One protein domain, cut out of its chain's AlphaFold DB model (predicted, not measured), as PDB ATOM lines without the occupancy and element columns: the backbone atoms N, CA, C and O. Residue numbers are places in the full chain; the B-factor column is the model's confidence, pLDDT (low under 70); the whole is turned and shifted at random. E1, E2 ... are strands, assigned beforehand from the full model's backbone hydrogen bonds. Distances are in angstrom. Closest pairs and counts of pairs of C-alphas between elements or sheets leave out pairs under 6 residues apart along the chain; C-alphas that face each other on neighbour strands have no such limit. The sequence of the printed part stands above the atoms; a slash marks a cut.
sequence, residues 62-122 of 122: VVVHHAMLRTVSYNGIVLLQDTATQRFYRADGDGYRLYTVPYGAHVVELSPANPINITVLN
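What this domain is: This is residues 62 to 122 of the 122 residues of an uncharacterized protein of Photobacterium aphoticum (UniProt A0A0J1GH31). One antiparallel sheet of five strands, E4 - E3 - E2 - E1 - E5 in order, curls into a small, nearly closed barrel, its edge strands E4 and E5 coming near each other. The long link, residues 100 to 113, runs round from E4 to E5, and its residues 108 to 109 pair with E1. The printed part has 61 residues, with no named helix and five strands, E1 to E5 along the chain; the class is all strand. It is compact, with a radius of gyration of the C-alphas of 10.8 A and spans of 28 by 21 by 17 A.

How they stand to each other: E1, residues 62 to 74, bends by 102 degrees at residue 66. It is antiparallel to E2, residues 77 to 82, at 135 degrees, with N 72 and O 79 2.9 A apart, within hydrogen-bond range. E2 is antiparallel to E3, residues 88 to 92, at 125 degrees, with N 80 and O 89 at 2.8 A. E3 is antiparallel to E4, residues 95 to 99, at 136 degrees, with N 97 and O 90 at 2.8 A. These form a meander, each strand the antiparallel neighbour of the one before. E5, residues 114 to 121, is antiparallel to E1, with N 64 and O 118 at 2.8 A. In this folded sheet, bent back on itself into two leaves, E4 and E3 face E1 and E5, with E2 as hinge. The closest C-alphas of E4 and E5, those of Tyr 96 and Val 120, are 4.8 A apart.

Where its parts are: E1 begins at C-alpha 62 (45.069, -20.535, -38.900) and spans 24.2 A. E2 spans 15.8 A, E3 12.7 A and E4 12.6 A. E5 spans 20.7 A, ending at C-alpha 121 (40.220, -20.827, -43.176).

The domain as a whole: The C-alphas farthest apart, of Asp 94 and Gly 104, are 29.5 A apart. The printed part has no cut, and no printed residue is under 70 in pLDDT.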
ATOM      1  N   VAL A  62      43.794 -21.196 -39.199       80.75
ATOM      2  CA  VAL A  62      45.069 -20.535 -38.900       80.75
ATOM      3  C   VAL A  62      44.776 -19.128 -38.408       80.75
ATOM      4  O   VAL A  62      44.238 -18.311 -39.148       80.75
ATOM      5  N   VAL A  63      45.153 -18.824 -37.170       82.81
ATOM      6  CA  VAL A  63      45.076 -17.455 -36.651       82.81
ATOM      7  C   VAL A  63      46.367 -16.728 -37.012       82.81
ATOM      8  O   VAL A  63      47.457 -17.150 -36.625       82.81
ATOM      9  N   VAL A  64      46.249 -15.642 -37.772       82.31
ATOM     10  CA  VAL A  64      47.369 -14.749 -38.080       82.31
ATOM     11  C   VAL A  64      47.342 -13.609 -37.072       82.31
ATOM     12  O   VAL A  64      46.387 -12.831 -37.034       82.31
ATOM     13  N   HIS A  65      48.381 -13.531 -36.245       83.88
ATOM     14  CA  HIS A  65      48.522 -12.487 -35.237       83.88
ATOM     15  C   HIS A  65      49.239 -11.258 -35.801       83.88
ATOM     16  O   HIS A  65      50.222 -11.403 -36.524       83.88
ATOM     17  N   HIS A  66      48.780 -10.062 -35.419       82.06
ATOM     18  CA  HIS A  66      49.379  -8.770 -35.788       82.06
ATOM     19  C   HIS A  66      49.582  -8.570 -37.302       82.06
ATOM     20  O   HIS A  66      50.571  -7.970 -37.725       82.06
ATOM     21  N   ALA A  67      48.653  -9.055 -38.132       85.69
ATOM     22  CA  ALA A  67      48.692  -8.779 -39.565       85.69
ATOM     23  C   ALA A  67      48.380  -7.296 -39.820       85.69
ATOM     24  O   ALA A  67      47.449  -6.746 -39.229       85.69
ATOM     25  N   MET A  68      49.136  -6.650 -40.710       93.69
ATOM     26  CA  MET A  68      48.889  -5.258 -41.099       93.69
ATOM     27  C   MET A  68      47.846  -5.214 -42.211       93.69
ATOM     28  O   MET A  68      48.179  -5.245 -43.400       93.69
ATOM     29  N   LEU A  69      46.576  -5.172 -41.808       93.88
ATOM     30  CA  LEU A  69      45.434  -5.326 -42.699       93.88
ATOM     31  C   LEU A  69      44.789  -3.984 -43.016       93.88
ATOM     32  O   LEU A  69      44.498  -3.205 -42.113       93.88
ATOM     33  N   ARG A  70      44.497  -3.754 -44.295       94.38
ATOM     34  CA  ARG A  70      43.636  -2.660 -44.759       94.38
ATOM     35  C   ARG A  70      42.385  -3.207 -45.427       94.38
ATOM     36  O   ARG A  70      42.438  -4.270 -46.051       94.38
ATOM     37  N   THR A  71      41.280  -2.476 -45.347       95.50
ATOM     38  CA  THR A  71      40.065  -2.839 -46.081       95.50
ATOM     39  C   THR A  71      40.111  -2.216 -47.461       95.50
ATOM     40  O   THR A  71      40.348  -1.017 -47.619       95.50
ATOM     41  N   VAL A  72      39.855  -3.032 -48.474       96.12
ATOM     42  CA  VAL A  72      39.870  -2.614 -49.869       96.12
ATOM     43  C   VAL A  72      38.639  -3.111 -50.615       96.12
ATOM     44  O   VAL A  72      38.022  -4.101 -50.228       96.12
ATOM     45  N   SER A  73      38.287  -2.438 -51.706       95.81
ATOM     46  CA  SER A  73      37.266  -2.879 -52.651       95.81
ATOM     47  C   SER A  73      37.895  -3.276 -53.979       95.81
ATOM     48  O   SER A  73      38.700  -2.536 -54.546       95.81
ATOM     49  N   TYR A  74      37.483  -4.428 -54.498       96.00
ATOM     50  CA  TYR A  74      37.800  -4.886 -55.844       96.00
ATOM     51  C   TYR A  74      36.521  -5.382 -56.523       96.00
ATOM     52  O   TYR A  74      35.875  -6.303 -56.025       96.00
ATOM     53  N   ASN A  75      36.136  -4.768 -57.647       94.06
ATOM     54  CA  ASN A  75      34.910  -5.090 -58.395       94.06
ATOM     55  C   ASN A  75      33.644  -5.171 -57.516       94.06
ATOM     56  O   ASN A  75      32.823  -6.072 -57.671       94.06
ATOM     57  N   GLY A  76      33.501  -4.252 -56.554       92.00
ATOM     58  CA  GLY A  76      32.365  -4.220 -55.624       92.00
ATOM     59  C   GLY A  76      32.439  -5.242 -54.481       92.00
ATOM     60  O   GLY A  76      31.562  -5.255 -53.623       92.00
ATOM     61  N   ILE A  77      33.487  -6.067 -54.424       93.75
ATOM     62  CA  ILE A  77      33.737  -7.010 -53.331       93.75
ATOM     63  C   ILE A  77      34.661  -6.347 -52.314       93.75
ATOM     64  O   ILE A  77      35.713  -5.822 -52.674       93.75
ATOM     65  N   VAL A  78      34.280  -6.397 -51.038       95.62
ATOM     66  CA  VAL A  78      35.125  -5.943 -49.929       95.62
ATOM     67  C   VAL A  78      36.078  -7.065 -49.526       95.62
ATOM     68  O   VAL A  78      35.654  -8.196 -49.277       95.62
ATOM     69  N   LEU A  79      37.365  -6.747 -49.469       96.31
ATOM     70  CA  LEU A  79      38.447  -7.658 -49.118       96.31
ATOM     71  C   LEU A  79      39.301  -7.032 -48.013       96.31
ATOM     72  O   LEU A  79      39.428  -5.810 -47.922       96.31
ATOM     73  N   LEU A  80      39.937  -7.877 -47.209       95.75
ATOM     74  CA  LEU A  80      41.062  -7.474 -46.377       95.75
ATOM     75  C   LEU A  80      42.351  -7.743 -47.139       95.75
ATOM     76  O   LEU A  80      42.570  -8.854 -47.618       95.75
ATOM     77  N   GLN A  81      43.209  -6.740 -47.246       95.25
ATOM     78  CA  GLN A  81      44.538  -6.899 -47.811       95.25
ATOM     79  C   GLN A  81      45.575  -6.837 -46.700       95.25
ATOM     80  O   GLN A  81      45.666  -5.834 -45.992       95.25
ATOM     81  N   ASP A  82      46.396  -7.876 -46.602       93.75
ATOM     82  CA  ASP A  82      47.625  -7.830 -45.822       93.75
ATOM     83  C   ASP A  82      48.694  -7.075 -46.606       93.75
ATOM     84  O   ASP A  82      49.115  -7.487 -47.688       93.75
ATOM     85  N   THR A  83      49.118  -5.941 -46.063       91.94
ATOM     86  CA  THR A  83      50.121  -5.067 -46.676       91.94
ATOM     87  C   THR A  83      51.527  -5.664 -46.642       91.94
ATOM     88  O   THR A  83      52.330  -5.338 -47.514       91.94
ATOM     89  N   ALA A  84      51.819  -6.575 -45.704       90.69
ATOM     90  CA  ALA A  84      53.125  -7.220 -45.595       90.69
ATOM     91  C   ALA A  84      53.294  -8.345 -46.624       90.69
ATOM     92  O   ALA A  84      54.315  -8.427 -47.305       90.69
ATOM     93  N   THR A  85      52.284  -9.209 -46.761       90.44
ATOM     94  CA  THR A  85      52.332 -10.356 -47.688       90.44
ATOM     95  C   THR A  85      51.690 -10.079 -49.047       90.44
ATOM     96  O   THR A  85      51.768 -10.923 -49.939       90.44
ATOM     97  N   GLN A  86      51.042  -8.921 -49.205       90.69
ATOM     98  CA  GLN A  86      50.223  -8.551 -50.366       90.69
ATOM     99  C   GLN A  86      49.095  -9.551 -50.674       90.69
ATOM    100  O   GLN A  86      48.602  -9.618 -51.800       90.69
ATOM    101  N   ARG A  87      48.669 -10.336 -49.679       92.75
ATOM    102  CA  ARG A  87      47.576 -11.302 -49.820       92.75
ATOM    103  C   ARG A  87      46.233 -10.637 -49.599       92.75
ATOM    104  O   ARG A  87      46.108  -9.715 -48.795       92.75
ATOM    105  N   PHE A  88      45.226 -11.157 -50.286       95.06
ATOM    106  CA  PHE A  88      43.849 -10.717 -50.138       95.06
ATOM    107  C   PHE A  88      43.023 -11.811 -49.487       95.06
ATOM    108  O   PHE A  88      43.191 -12.999 -49.763       95.06
ATOM    109  N   TYR A  89      42.111 -11.380 -48.637       95.38
ATOM    110  CA  TYR A  89      41.267 -12.229 -47.833       95.38
ATOM    111  C   TYR A  89      39.820 -11.782 -47.988       95.38
ATOM    112  O   TYR A  89      39.508 -10.595 -47.896       95.38
ATOM    113  N   ARG A  90      38.925 -12.736 -48.219       95.06
ATOM    114  CA  ARG A  90      37.483 -12.511 -48.293       95.06
ATOM    115  C   ARG A  90      36.821 -13.153 -47.085       95.06
ATOM    116  O   ARG A  90      37.192 -14.265 -46.722       95.06
ATOM    117  N   ALA A  91      35.850 -12.467 -46.491       92.69
ATOM    118  CA  ALA A  91      35.046 -13.045 -45.421       92.69
ATOM    119  C   ALA A  91      34.302 -14.294 -45.924       92.69
ATOM    120  O   ALA A  91      33.701 -14.266 -47.003       92.69
ATOM    121  N   ASP A  92      34.364 -15.373 -45.151       92.81
ATOM    122  CA  ASP A  92      33.660 -16.625 -45.412       92.81
ATOM    123  C   ASP A  92      33.274 -17.281 -44.080       92.81
ATOM    124  O   ASP A  92      34.142 -17.698 -43.311       92.81
ATOM    125  N   GLY A  93      31.970 -17.324 -43.788       88.12
ATOM    126  CA  GLY A  93      31.446 -17.768 -42.494       88.12
ATOM    127  C   GLY A  93      32.051 -16.986 -41.324       88.12
ATOM    128  O   GLY A  93      31.995 -15.757 -41.296       88.12
ATOM    129  N   ASP A  94      32.661 -17.714 -40.387       87.44
ATOM    130  CA  ASP A  94      33.261 -17.170 -39.159       87.44
ATOM    131  C   ASP A  94      34.723 -16.708 -39.327       87.44
ATOM    132  O   ASP A  94      35.405 -16.391 -38.350       87.44
ATOM    133  N   GLY A  95      35.251 -16.701 -40.553       91.38
ATOM    134  CA  GLY A  95      36.642 -16.349 -40.806       91.38
ATOM    135  C   GLY A  95      36.868 -15.739 -42.179       91.38
ATOM    136  O   GLY A  95      35.991 -15.116 -42.777       91.38
ATOM    137  N   TYR A  96      38.091 -15.903 -42.668       93.94
ATOM    138  CA  TYR A  96      38.535 -15.358 -43.937       93.94
ATOM    139  C   TYR A  96      39.190 -16.429 -44.795       93.94
ATOM    140  O   TYR A  96      39.994 -17.219 -44.311       93.94
ATOM    141  N   ARG A  97      38.915 -16.423 -46.094       93.31
ATOM    142  CA  ARG A  97      39.611 -17.263 -47.074       93.31
ATOM    143  C   ARG A  97      40.502 -16.434 -47.970       93.31
ATOM    144  O   ARG A  97      40.202 -15.276 -48.255       93.31
ATOM    145  N   LEU A  98      41.585 -17.048 -48.438       93.38
ATOM    146  CA  LEU A  98      42.450 -16.432 -49.435       93.38
ATOM    147  C   LEU A  98      41.638 -16.148 -50.707       93.38
ATOM    148  O   LEU A  98      40.923 -17.013 -51.211       93.38
ATOM    149  N   TYR A  99      41.765 -14.933 -51.223       94.69
ATOM    150  CA  TYR A  99      41.120 -14.489 -52.446       94.69
ATOM    151  C   TYR A  99      42.184 -14.065 -53.453       94.69
ATOM    152  O   TYR A  99      43.113 -13.326 -53.128       94.69
ATOM    153  N   THR A 100      42.066 -14.530 -54.692       94.69
ATOM    154  CA  THR A 100      43.010 -14.166 -55.749       94.69
ATOM    155  C   THR A 100      42.526 -12.907 -56.454       94.69
ATOM    156  O   THR A 100      41.521 -12.923 -57.162       94.69
ATOM    157  N   VAL A 101      43.266 -11.814 -56.280       93.56
ATOM    158  CA  VAL A 101      43.104 -10.592 -57.074       93.56
ATOM    159  C   VAL A 101      44.133 -10.626 -58.212       93.56
ATOM    160  O   VAL A 101      45.309 -10.877 -57.937       93.56
ATOM    161  N   PRO A 102      43.733 -10.416 -59.482       93.19
ATOM    162  CA  PRO A 102      44.670 -10.375 -60.601       93.19
ATOM    163  C   PRO A 102      45.749  -9.309 -60.409       93.19
ATOM    164  O   PRO A 102      45.490  -8.228 -59.879       93.19
ATOM    165  N   TYR A 103      46.959  -9.593 -60.882       90.00
ATOM    166  CA  TYR A 103      48.029  -8.603 -60.871       90.00
ATOM    167  C   TYR A 103      47.639  -7.377 -61.710       90.00
ATOM    168  O   TYR A 103      47.093  -7.515 -62.803       90.00
ATOM    169  N   GLY A 104      47.904  -6.177 -61.189       88.94
ATOM    170  CA  GLY A 104      47.535  -4.916 -61.840       88.94
ATOM    171  C   GLY A 104      46.047  -4.560 -61.756       88.94
ATOM    172  O   GLY A 104      45.634  -3.558 -62.338       88.94
ATOM    173  N   ALA A 105      45.234  -5.341 -61.036       90.75
ATOM    174  CA  ALA A 105      43.851  -4.979 -60.770       90.75
ATOM    175  C   ALA A 105      43.765  -3.655 -60.000       90.75
ATOM    176  O   ALA A 105      44.515  -3.414 -59.051       90.75
ATOM    177  N   HIS A 106      42.805  -2.816 -60.382       92.88
ATOM    178  CA  HIS A 106      42.518  -1.597 -59.646       92.88
ATOM    179  C   HIS A 106      41.768  -1.937 -58.356       92.88
ATOM    180  O   HIS A 106      40.660  -2.475 -58.383       92.88
ATOM    181  N   VAL A 107      42.385  -1.608 -57.229       93.31
ATOM    182  CA  VAL A 107      41.861  -1.868 -55.893       93.31
ATOM    183  C   VAL A 107      41.703  -0.527 -55.186       93.31
ATOM    184  O   VAL A 107      42.650   0.251 -55.117       93.31
ATOM    185  N   VAL A 108      40.503  -0.248 -54.684       95.12
ATOM    186  CA  VAL A 108      40.194   1.005 -53.985       95.12
ATOM    187  C   VAL A 108      40.389   0.798 -52.492       95.12
ATOM    188  O   VAL A 108      39.816  -0.126 -51.921       95.12
ATOM    189  N   GLU A 109      41.175   1.652 -51.848       94.75
ATOM    190  CA  GLU A 109      41.304   1.633 -50.391       94.75
ATOM    191  C   GLU A 109      40.040   2.197 -49.736       94.75
ATOM    192  O   GLU A 109      39.579   3.280 -50.090       94.75
ATOM    193  N   LEU A 110      39.466   1.439 -48.800       94.19
ATOM    194  CA  LEU A 110      38.282   1.835 -48.033       94.19
ATOM    195  C   LEU A 110      38.637   2.237 -46.602       94.19
ATOM    196  O   LEU A 110      37.971   3.087 -46.016       94.19
ATOM    197  N   SER A 111      39.665   1.616 -46.027       94.38
ATOM    198  CA  SER A 111      40.186   1.969 -44.711       94.38
ATOM    199  C   SER A 111      41.704   1.780 -44.660       94.38
ATOM    200  O   SER A 111      42.229   0.901 -45.349       94.38
ATOM    201  N   PRO A 112      42.408   2.569 -43.830       93.56
ATOM    202  CA  PRO A 112      43.853   2.465 -43.696       93.56
ATOM    203  C   PRO A 112      44.281   1.154 -43.028       93.56
ATOM    204  O   PRO A 112      43.504   0.500 -42.321       93.56
ATOM    205  N   ALA A 113      45.549   0.792 -43.232       92.25
ATOM    206  CA  ALA A 113      46.142  -0.406 -42.653       92.25
ATOM    207  C   ALA A 113      46.283  -0.296 -41.130       92.25
ATOM    208  O   ALA A 113      46.839   0.678 -40.629       92.25
ATOM    209  N   ASN A 114      45.822  -1.317 -40.410       91.94
ATOM    210  CA  ASN A 114      45.936  -1.420 -38.958       91.94
ATOM    211  C   ASN A 114      46.336  -2.846 -38.535       91.94
ATOM    212  O   ASN A 114      45.961  -3.813 -39.206       91.94
ATOM    213  N   PRO A 115      47.074  -3.000 -37.419       91.56
ATOM    214  CA  PRO A 115      47.413  -4.310 -36.877       91.56
ATOM    215  C   PRO A 115      46.161  -4.999 -36.328       91.56
ATOM    216  O   PRO A 115      45.556  -4.529 -35.366       91.56
ATOM    217  N   ILE A 116      45.772  -6.120 -36.934       89.88
ATOM    218  CA  ILE A 116      44.566  -6.877 -36.578       89.88
ATOM    219  C   ILE A 116      44.890  -8.378 -36.587       89.88
ATOM    220  O   ILE A 116      45.716  -8.855 -37.368       89.88
ATOM    221  N   ASN A 117      44.230  -9.135 -35.709       90.12
ATOM    222  CA  ASN A 117      44.269 -10.595 -35.737       90.12
ATOM    223  C   ASN A 117      43.143 -11.117 -36.632       90.12
ATOM    224  O   ASN A 117      41.993 -10.711 -36.460       90.12
ATOM    225  N   ILE A 118      43.454 -12.038 -37.543       89.62
ATOM    226  CA  ILE A 118      42.442 -12.677 -38.393       89.62
ATOM    227  C   ILE A 118      42.501 -14.191 -38.313       89.62
ATOM    228  O   ILE A 118      43.567 -14.795 -38.209       89.62
ATOM    229  N   THR A 119      41.326 -14.794 -38.426       91.62
ATOM    230  CA  THR A 119      41.148 -16.235 -38.547       91.62
ATOM    231  C   THR A 119      41.060 -16.595 -40.024       91.62
ATOM    232  O   THR A 119      40.091 -16.241 -40.691       91.62
ATOM    233  N   VAL A 120      42.074 -17.284 -40.544       90.44
ATOM    234  CA  VAL A 120      42.124 -17.763 -41.927       90.44
ATOM    235  C   VAL A 120      41.665 -19.216 -41.984       90.44
ATOM    236  O   VAL A 120      42.153 -20.066 -41.240       90.44
ATOM    237  N   LEU A 121      40.727 -19.496 -42.880       90.00
ATOM    238  CA  LEU A 121      40.220 -20.827 -43.176       90.00
ATOM    239  C   LEU A 121      41.022 -21.389 -44.361       90.00
ATOM    240  O   LEU A 121      40.959 -20.821 -45.454       90.00
ATOM    241  N   ASN A 122      41.784 -22.466 -44.141       76.75
ATOM    242  CA  ASN A 122      42.482 -23.212 -45.201       76.75
ATOM    243  C   ASN A 122      41.649 -24.381 -45.713       76.75
ATOM    244  O   ASN A 122      41.163 -25.153 -44.853       76.75
TER     245      ASN A 122